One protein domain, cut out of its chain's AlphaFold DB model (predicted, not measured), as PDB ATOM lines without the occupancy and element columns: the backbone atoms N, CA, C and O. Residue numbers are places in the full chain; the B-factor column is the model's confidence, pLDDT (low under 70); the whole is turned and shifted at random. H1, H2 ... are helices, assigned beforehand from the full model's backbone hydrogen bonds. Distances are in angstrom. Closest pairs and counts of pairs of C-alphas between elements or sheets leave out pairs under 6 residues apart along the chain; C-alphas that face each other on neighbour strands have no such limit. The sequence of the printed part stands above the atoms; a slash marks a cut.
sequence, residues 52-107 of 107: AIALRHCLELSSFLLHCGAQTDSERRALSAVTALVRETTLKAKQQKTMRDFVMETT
ATOM      1  N   ALA A  52       2.589 -41.980 -31.484       89.19
ATOM      2  CA  ALA A  52       1.880 -42.155 -30.216       89.19
ATOM      3  C   ALA A  52       0.798 -41.082 -29.988       89.19
ATOM      4  O   ALA A  52      -0.249 -41.386 -29.417       89.19
ATOM      5  N   ILE A  53       1.041 -39.852 -30.448       91.50
ATOM      6  CA  ILE A  53       0.085 -38.741 -30.389       91.50
ATOM      7  C   ILE A  53      -1.058 -39.008 -31.373       91.50
ATOM      8  O   ILE A  53      -2.220 -38.986 -30.979       91.50
ATOM      9  N   ALA A  54      -0.744 -39.391 -32.614       90.06
ATOM     10  CA  ALA A  54      -1.756 -39.735 -33.612       90.06
ATOM     11  C   ALA A  54      -2.671 -40.893 -33.159       90.06
ATOM     12  O   ALA A  54      -3.892 -40.816 -33.293       90.06
ATOM     13  N   LEU A  55      -2.110 -41.948 -32.551       91.50
ATOM     14  CA  LEU A  55      -2.906 -43.050 -31.992       91.50
ATOM     15  C   LEU A  55      -3.786 -42.614 -30.818       91.50
ATOM     16  O   LEU A  55      -4.899 -43.119 -30.677       91.50
ATOM     17  N   ARG A  56      -3.305 -41.687 -29.983       93.69
ATOM     18  CA  ARG A  56      -4.100 -41.115 -28.892       93.69
ATOM     19  C   ARG A  56      -5.300 -40.349 -29.441       93.69
ATOM     20  O   ARG A  56      -6.413 -40.612 -29.004       93.69
ATOM     21  N   HIS A  57      -5.096 -39.505 -30.449       92.94
ATOM     22  CA  HIS A  57      -6.196 -38.789 -31.094       92.94
ATOM     23  C   HIS A  57      -7.199 -39.733 -31.761       92.94
ATOM     24  O   HIS A  57      -8.401 -39.525 -31.638       92.94
ATOM     25  N   CYS A  58      -6.743 -40.824 -32.387       90.94
ATOM     26  CA  CYS A  58      -7.655 -41.843 -32.920       90.94
ATOM     27  C   CYS A  58      -8.554 -42.441 -31.821       90.94
ATOM     28  O   CYS A  58      -9.743 -42.656 -32.048       90.94
ATOM     29  N   LEU A  59      -8.004 -42.688 -30.625       92.31
ATOM     30  CA  LEU A  59      -8.768 -43.182 -29.475       92.31
ATOM     31  C   LEU A  59      -9.753 -42.129 -28.951       92.31
ATOM     32  O   LEU A  59     -10.925 -42.449 -28.756       92.31
ATOM     33  N   GLU A  60      -9.309 -40.887 -28.771       94.06
ATOM     34  CA  GLU A  60     -10.150 -39.771 -28.316       94.06
ATOM     35  C   GLU A  60     -11.330 -39.539 -29.269       94.06
ATOM     36  O   GLU A  60     -12.480 -39.525 -28.831       94.06
ATOM     37  N   LEU A  61     -11.065 -39.475 -30.578       90.31
ATOM     38  CA  LEU A  61     -12.095 -39.343 -31.611       90.31
ATOM     39  C   LEU A  61     -13.054 -40.534 -31.614       90.31
ATOM     40  O   LEU A  61     -14.265 -40.349 -31.702       90.31
ATOM     41  N   SER A  62     -12.543 -41.760 -31.467       87.88
ATOM     42  CA  SER A  62     -13.406 -42.944 -31.396       87.88
ATOM     43  C   SER A  62     -14.349 -42.906 -30.189       87.88
ATOM     44  O   SER A  62     -15.520 -43.266 -30.317       87.88
ATOM     45  N   SER A  63     -13.865 -42.420 -29.040       90.19
ATOM     46  CA  SER A  63     -14.666 -42.253 -27.826       90.19
ATOM     47  C   SER A  63     -15.701 -41.144 -27.985       90.19
ATOM     48  O   SER A  63     -16.840 -41.308 -27.556       90.19
ATOM     49  N   PHE A  64     -15.318 -40.026 -28.603       90.06
ATOM     50  CA  PHE A  64     -16.212 -38.906 -28.871       90.06
ATOM     51  C   PHE A  64     -17.367 -39.320 -29.788       90.06
ATOM     52  O   PHE A  64     -18.528 -39.157 -29.423       90.06
ATOM     53  N   LEU A  65     -17.069 -39.947 -30.929       86.69
ATOM     54  CA  LEU A  65     -18.102 -40.393 -31.871       86.69
ATOM     55  C   LEU A  65     -19.036 -41.442 -31.262       86.69
ATOM     56  O   LEU A  65     -20.237 -41.433 -31.532       86.69
ATOM     57  N   LEU A  66     -18.502 -42.327 -30.413       86.25
ATOM     58  CA  LEU A  66     -19.319 -43.276 -29.659       86.25
ATOM     59  C   LEU A  66     -20.269 -42.550 -28.696       86.25
ATOM     60  O   LEU A  66     -21.436 -42.925 -28.595       86.25
ATOM     61  N   HIS A  67     -19.789 -41.508 -28.015       87.69
ATOM     62  CA  HIS A  67     -20.591 -40.713 -27.088       87.69
ATOM     63  C   HIS A  67     -21.692 -39.912 -27.792       87.69
ATOM     64  O   HIS A  67     -22.811 -39.844 -27.290       87.69
ATOM     65  N   CYS A  68     -21.414 -39.363 -28.977       86.06
ATOM     66  CA  CYS A  68     -22.398 -38.629 -29.773       86.06
ATOM     67  C   CYS A  68     -23.525 -39.514 -30.330       86.06
ATOM     68  O   CYS A  68     -24.487 -38.986 -30.879       86.06
ATOM     69  N   GLY A  69     -23.409 -40.848 -30.251       79.38
ATOM     70  CA  GLY A  69     -24.388 -41.786 -30.813       79.38
ATOM     71  C   GLY A  69     -24.508 -41.729 -32.344       79.38
ATOM     72  O   GLY A  69     -25.352 -42.411 -32.917       79.38
ATOM     73  N   ALA A  70     -23.657 -40.936 -32.998       66.31
ATOM     74  CA  ALA A  70     -23.726 -40.583 -34.410       66.31
ATOM     75  C   ALA A  70     -22.613 -41.241 -35.236       66.31
ATOM     76  O   ALA A  70     -22.292 -40.761 -36.315       66.31
ATOM     77  N   GLN A  71     -22.010 -42.329 -34.744       76.25
ATOM     78  CA  GLN A  71     -20.938 -42.985 -35.484       76.25
ATOM     79  C   GLN A  71     -21.490 -43.680 -36.733       76.25
ATOM     80  O   GLN A  71     -22.070 -44.768 -36.653       76.25
ATOM     81  N   THR A  72     -21.256 -43.079 -37.897       86.25
ATOM     82  CA  THR A  72     -21.567 -43.712 -39.181       86.25
ATOM     83  C   THR A  72     -20.592 -44.862 -39.464       86.25
ATOM     84  O   THR A  72     -19.435 -44.865 -39.028       86.25
ATOM     85  N   ASP A  73     -21.016 -45.870 -40.234       88.19
ATOM     86  CA  ASP A  73     -20.116 -46.964 -40.637       88.19
ATOM     87  C   ASP A  73     -18.928 -46.479 -41.479       88.19
ATOM     88  O   ASP A  73     -17.886 -47.141 -41.522       88.19
ATOM     89  N   SER A  74     -19.069 -45.339 -42.158       87.69
ATOM     90  CA  SER A  74     -17.976 -44.647 -42.843       87.69
ATOM     91  C   SER A  74     -16.941 -44.111 -41.859       87.69
ATOM     92  O   SER A  74     -15.759 -44.398 -42.027       87.69
ATOM     93  N   GLU A  75     -17.357 -43.407 -40.804       87.38
ATOM     94  CA  GLU A  75     -16.444 -42.873 -39.783       87.38
ATOM     95  C   GLU A  75     -15.711 -43.984 -39.039       87.38
ATOM     96  O   GLU A  75     -14.499 -43.908 -38.832       87.38
ATOM     97  N   ARG A  76     -16.425 -45.062 -38.687       87.69
ATOM     98  CA  ARG A  76     -15.821 -46.238 -38.048       87.69
ATOM     99  C   ARG A  76     -14.716 -46.830 -38.925       87.69
ATOM    100  O   ARG A  76     -13.632 -47.151 -38.434       87.69
ATOM    101  N   ARG A  77     -14.978 -46.962 -40.231       90.81
ATOM    102  CA  ARG A  77     -14.001 -47.465 -41.208       90.81
ATOM    103  C   ARG A  77     -12.828 -46.507 -41.387       90.81
ATOM    104  O   ARG A  77     -11.691 -46.971 -41.384       90.81
ATOM    105  N   ALA A  78     -13.082 -45.204 -41.483       89.81
ATOM    106  CA  ALA A  78     -12.045 -44.185 -41.612       89.81
ATOM    107  C   ALA A  78     -11.104 -44.184 -40.398       89.81
ATOM    108  O   ALA A  78      -9.894 -44.327 -40.561       89.81
ATOM    109  N   LEU A  79     -11.645 -44.145 -39.175       91.00
ATOM    110  CA  LEU A  79     -10.846 -44.214 -37.945       91.00
ATOM    111  C   LEU A  79     -10.034 -45.505 -37.851       91.00
ATOM    112  O   LEU A  79      -8.861 -45.477 -37.471       91.00
ATOM    113  N   SER A  80     -10.630 -46.640 -38.224       91.12
ATOM    114  CA  SER A  80      -9.916 -47.916 -38.267       91.12
ATOM    115  C   SER A  80      -8.764 -47.889 -39.275       91.12
ATOM    116  O   SER A  80      -7.681 -48.386 -38.967       91.12
ATOM    117  N   ALA A  81      -8.975 -47.314 -40.461       93.62
ATOM    118  CA  ALA A  81      -7.957 -47.210 -41.502       93.62
ATOM    119  C   ALA A  81      -6.800 -46.300 -41.070       93.62
ATOM    120  O   ALA A  81      -5.642 -46.704 -41.165       93.62
ATOM    121  N   VAL A  82      -7.101 -45.123 -40.510       91.62
ATOM    122  CA  VAL A  82      -6.087 -44.197 -39.979       91.62
ATOM    123  C   VAL A  82      -5.297 -44.861 -38.849       91.62
ATOM    124  O   VAL A  82      -4.068 -44.850 -38.858       91.62
ATOM    125  N   THR A  83      -5.978 -45.532 -37.918       91.31
ATOM    126  CA  THR A  83      -5.318 -46.252 -36.818       91.31
ATOM    127  C   THR A  83      -4.383 -47.349 -37.336       91.31
ATOM    128  O   THR A  83      -3.265 -47.498 -36.836       91.31
ATOM    129  N   ALA A  84      -4.822 -48.130 -38.330       94.19
ATOM    130  CA  ALA A  84      -4.009 -49.178 -38.942       94.19
ATOM    131  C   ALA A  84      -2.782 -48.594 -39.652       94.19
ATOM    132  O   ALA A  84      -1.669 -49.074 -39.434       94.19
ATOM    133  N   LEU A  85      -2.974 -47.516 -40.415       93.62
ATOM    134  CA  LEU A  85      -1.906 -46.824 -41.124       93.62
ATOM    135  C   LEU A  85      -0.836 -46.312 -40.156       93.62
ATOM    136  O   LEU A  85       0.341 -46.602 -40.349       93.62
ATOM    137  N   VAL A  86      -1.225 -45.627 -39.076       91.81
ATOM    138  CA  VAL A  86      -0.274 -45.112 -38.074       91.81
ATOM    139  C   VAL A  86       0.525 -46.248 -37.426       91.81
ATOM    140  O   VAL A  86       1.729 -46.118 -37.193       91.81
ATOM    141  N   ARG A  87      -0.105 -47.396 -37.149       91.69
ATOM    142  CA  ARG A  87       0.604 -48.571 -36.614       91.69
ATOM    143  C   ARG A  87       1.598 -49.135 -37.623       91.69
ATOM    144  O   ARG A  87       2.743 -49.402 -37.259       91.69
ATOM    145  N   GLU A  88       1.178 -49.307 -38.871       93.69
ATOM    146  CA  GLU A  88       2.015 -49.857 -39.936       93.69
ATOM    147  C   GLU A  88       3.229 -48.964 -40.215       93.69
ATOM    148  O   GLU A  88       4.360 -49.454 -40.246       93.69
ATOM    149  N   THR A  89       3.025 -47.653 -40.357       89.06
ATOM    150  CA  THR A  89       4.112 -46.694 -40.599       89.06
ATOM    151  C   THR A  89       5.097 -46.667 -39.436       89.06
ATOM    152  O   THR A  89       6.308 -46.667 -39.658       89.06
ATOM    153  N   THR A  90       4.609 -46.765 -38.195       89.12
ATOM    154  CA  THR A  90       5.466 -46.877 -37.004       89.12
ATOM    155  C   THR A  90       6.316 -48.146 -37.022       89.12
ATOM    156  O   THR A  90       7.503 -48.100 -36.694       89.12
ATOM    157  N   LEU A  91       5.731 -49.291 -37.386       90.81
ATOM    158  CA  LEU A  91       6.455 -50.563 -37.466       90.81
ATOM    159  C   LEU A  91       7.522 -50.528 -38.561       90.81
ATOM    160  O   LEU A  91       8.669 -50.893 -38.300       90.81
ATOM    161  N   LYS A  92       7.179 -50.023 -39.752       89.44
ATOM    162  CA  LYS A  92       8.131 -49.862 -40.860       89.44
ATOM    163  C   LYS A  92       9.273 -48.918 -40.494       89.44
ATOM    164  O   LYS A  92      10.430 -49.250 -40.736       89.44
ATOM    165  N   ALA A  93       8.975 -47.791 -39.847       86.75
ATOM    166  CA  ALA A  93       9.995 -46.853 -39.384       86.75
ATOM    167  C   ALA A  93      10.949 -47.499 -38.364       86.75
ATOM    168  O   ALA A  93      12.166 -47.335 -38.463       86.75
ATOM    169  N   LYS A  94      10.422 -48.292 -37.417       86.06
ATOM    170  CA  LYS A  94      11.251 -49.056 -36.470       86.06
ATOM    171  C   LYS A  94      12.143 -50.068 -37.183       86.06
ATOM    172  O   LYS A  94      13.338 -50.099 -36.913       86.06
ATOM    173  N   GLN A  95      11.590 -50.848 -38.110       87.88
ATOM    174  CA  GLN A  95      12.351 -51.839 -38.872       87.88
ATOM    175  C   GLN A  95      13.462 -51.187 -39.706       87.88
ATOM    176  O   GLN A  95      14.591 -51.674 -39.720       87.88
ATOM    177  N   GLN A  96      13.167 -50.062 -40.364       86.19
ATOM    178  CA  GLN A  96      14.153 -49.316 -41.143       86.19
ATOM    179  C   GLN A  96      15.281 -48.779 -40.259       86.19
ATOM    180  O   GLN A  96      16.445 -48.852 -40.652       86.19
ATOM    181  N   LYS A  97      14.953 -48.274 -39.063       87.31
ATOM    182  CA  LYS A  97      15.954 -47.845 -38.086       87.31
ATOM    183  C   LYS A  97      16.867 -49.007 -37.691       87.31
ATOM    184  O   LYS A  97      18.075 -48.884 -37.827       87.31
ATOM    185  N   THR A  98      16.298 -50.155 -37.323       85.75
ATOM    186  CA  THR A  98      17.083 -51.345 -36.957       85.75
ATOM    187  C   THR A  98      17.998 -51.815 -38.090       85.75
ATOM    188  O   THR A  98      19.144 -52.167 -37.838       85.75
ATOM    189  N   MET A  99      17.530 -51.791 -39.346       84.12
ATOM    190  CA  MET A  99      18.391 -52.125 -40.488       84.12
ATOM    191  C   MET A  99      19.536 -51.123 -40.671       84.12
ATOM    192  O   MET A  99      20.652 -51.542 -40.959       84.12
ATOM    193  N   ARG A 100      19.284 -49.815 -40.512       84.06
ATOM    194  CA  ARG A 100      20.349 -48.801 -40.591       84.06
ATOM    195  C   ARG A 100      21.396 -48.993 -39.503       84.06
ATOM    196  O   ARG A 100      22.579 -48.946 -39.814       84.06
ATOM    197  N   ASP A 101      20.953 -49.235 -38.274       84.69
ATOM    198  CA  ASP A 101      21.844 -49.430 -37.131       84.69
ATOM    199  C   ASP A 101      22.763 -50.645 -37.374       84.69
ATOM    200  O   ASP A 101      23.977 -50.540 -37.228       84.69
ATOM    201  N   PHE A 102      22.215 -51.755 -37.890       80.12
ATOM    202  CA  PHE A 102      23.001 -52.941 -38.255       80.12
ATOM    203  C   PHE A 102      24.032 -52.676 -39.368       80.12
ATOM    204  O   PHE A 102      25.169 -53.141 -39.301       80.12
ATOM    205  N   VAL A 103      23.659 -51.926 -40.410       81.50
ATOM    206  CA  VAL A 103      24.594 -51.569 -41.494       81.50
ATOM    207  C   VAL A 103      25.723 -50.667 -40.981       81.50
ATOM    208  O   VAL A 103      26.873 -50.861 -41.365       81.50
ATOM    209  N   MET A 104      25.423 -49.716 -40.089       80.00
ATOM    210  CA  MET A 104      26.447 -48.851 -39.489       80.00
ATOM    211  C   MET A 104      27.386 -49.599 -38.534       80.00
ATOM    212  O   MET A 104      28.549 -49.233 -38.455       80.00
ATOM    213  N   GLU A 105      26.930 -50.640 -37.831       71.25
ATOM    214  CA  GLU A 105      27.796 -51.455 -36.955       71.25
ATOM    215  C   GLU A 105      28.719 -52.420 -37.716       71.25
ATOM    216  O   GLU A 105      29.694 -52.919 -37.154       71.25
ATOM    217  N   THR A 106      28.413 -52.717 -38.981       71.44
ATOM    218  CA  THR A 106      29.143 -53.708 -39.794       71.44
ATOM    219  C   THR A 106      30.140 -53.093 -40.783       71.44
ATOM    220  O   THR A 106      30.835 -53.847 -41.467       71.44
ATOM    221  N   THR A 107      30.230 -51.758 -40.851       59.31
ATOM    222  CA  THR A 107      31.140 -50.993 -41.728       59.31
ATOM    223  C   THR A 107      32.206 -50.285 -40.905       59.31
ATOM    224  O   THR A 107      33.383 -50.301 -41.330       59.31
TER     225      THR A 107
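What this domain is: This is residues 52 to 107 of the 107 residues of an uncharacterized protein of Phytophthora parasitica (UniProt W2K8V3). A long helical hairpin with unequal arms: the shorter helix H1 lies side by side with the first part of the longer helix H2, and residues 91 to 107, of which 91 to 105 belong to H2, stick out beyond it as a free arm. The printed part has 56 residues with two named helices, H1 then H2, and no named strand, an all helix domain. It is extended, with a radius of gyration of the C-alphas of 16.7 A, a rod spanning 57 by 17 by 7 A.

Where its parts are: H1, residues 52 to 67, begins at C-alpha 52 (1.880, -42.155, -30.216) and measures 22.7 A from first to last C-alpha. H2, residues 73 to 105, measures 48.3 A and ends at C-alpha 105 (27.796, -51.455, -36.955).

How they stand to each other: H1 and H2 form a helical hairpin. They touch, H2 with residues 76 to 86 alone, and their closest C-alphas, of Leu 55 and Thr 83, are 6.3 A apart. They run opposite ways at a shallow tilt of 12 degrees. In H1 and H2 every O i to N i+4 pair is within hydrogen-bond range.

The domain as a whole: The two C-alphas farthest apart, of Gly 69 and Thr 107, are 57.3 A apart. The printed part has no cut, and the link from H1 to H2 is tight, with 5 residues. The mean pLDDT of the printed part is 87.0, and residues 70 and 107 are under 70.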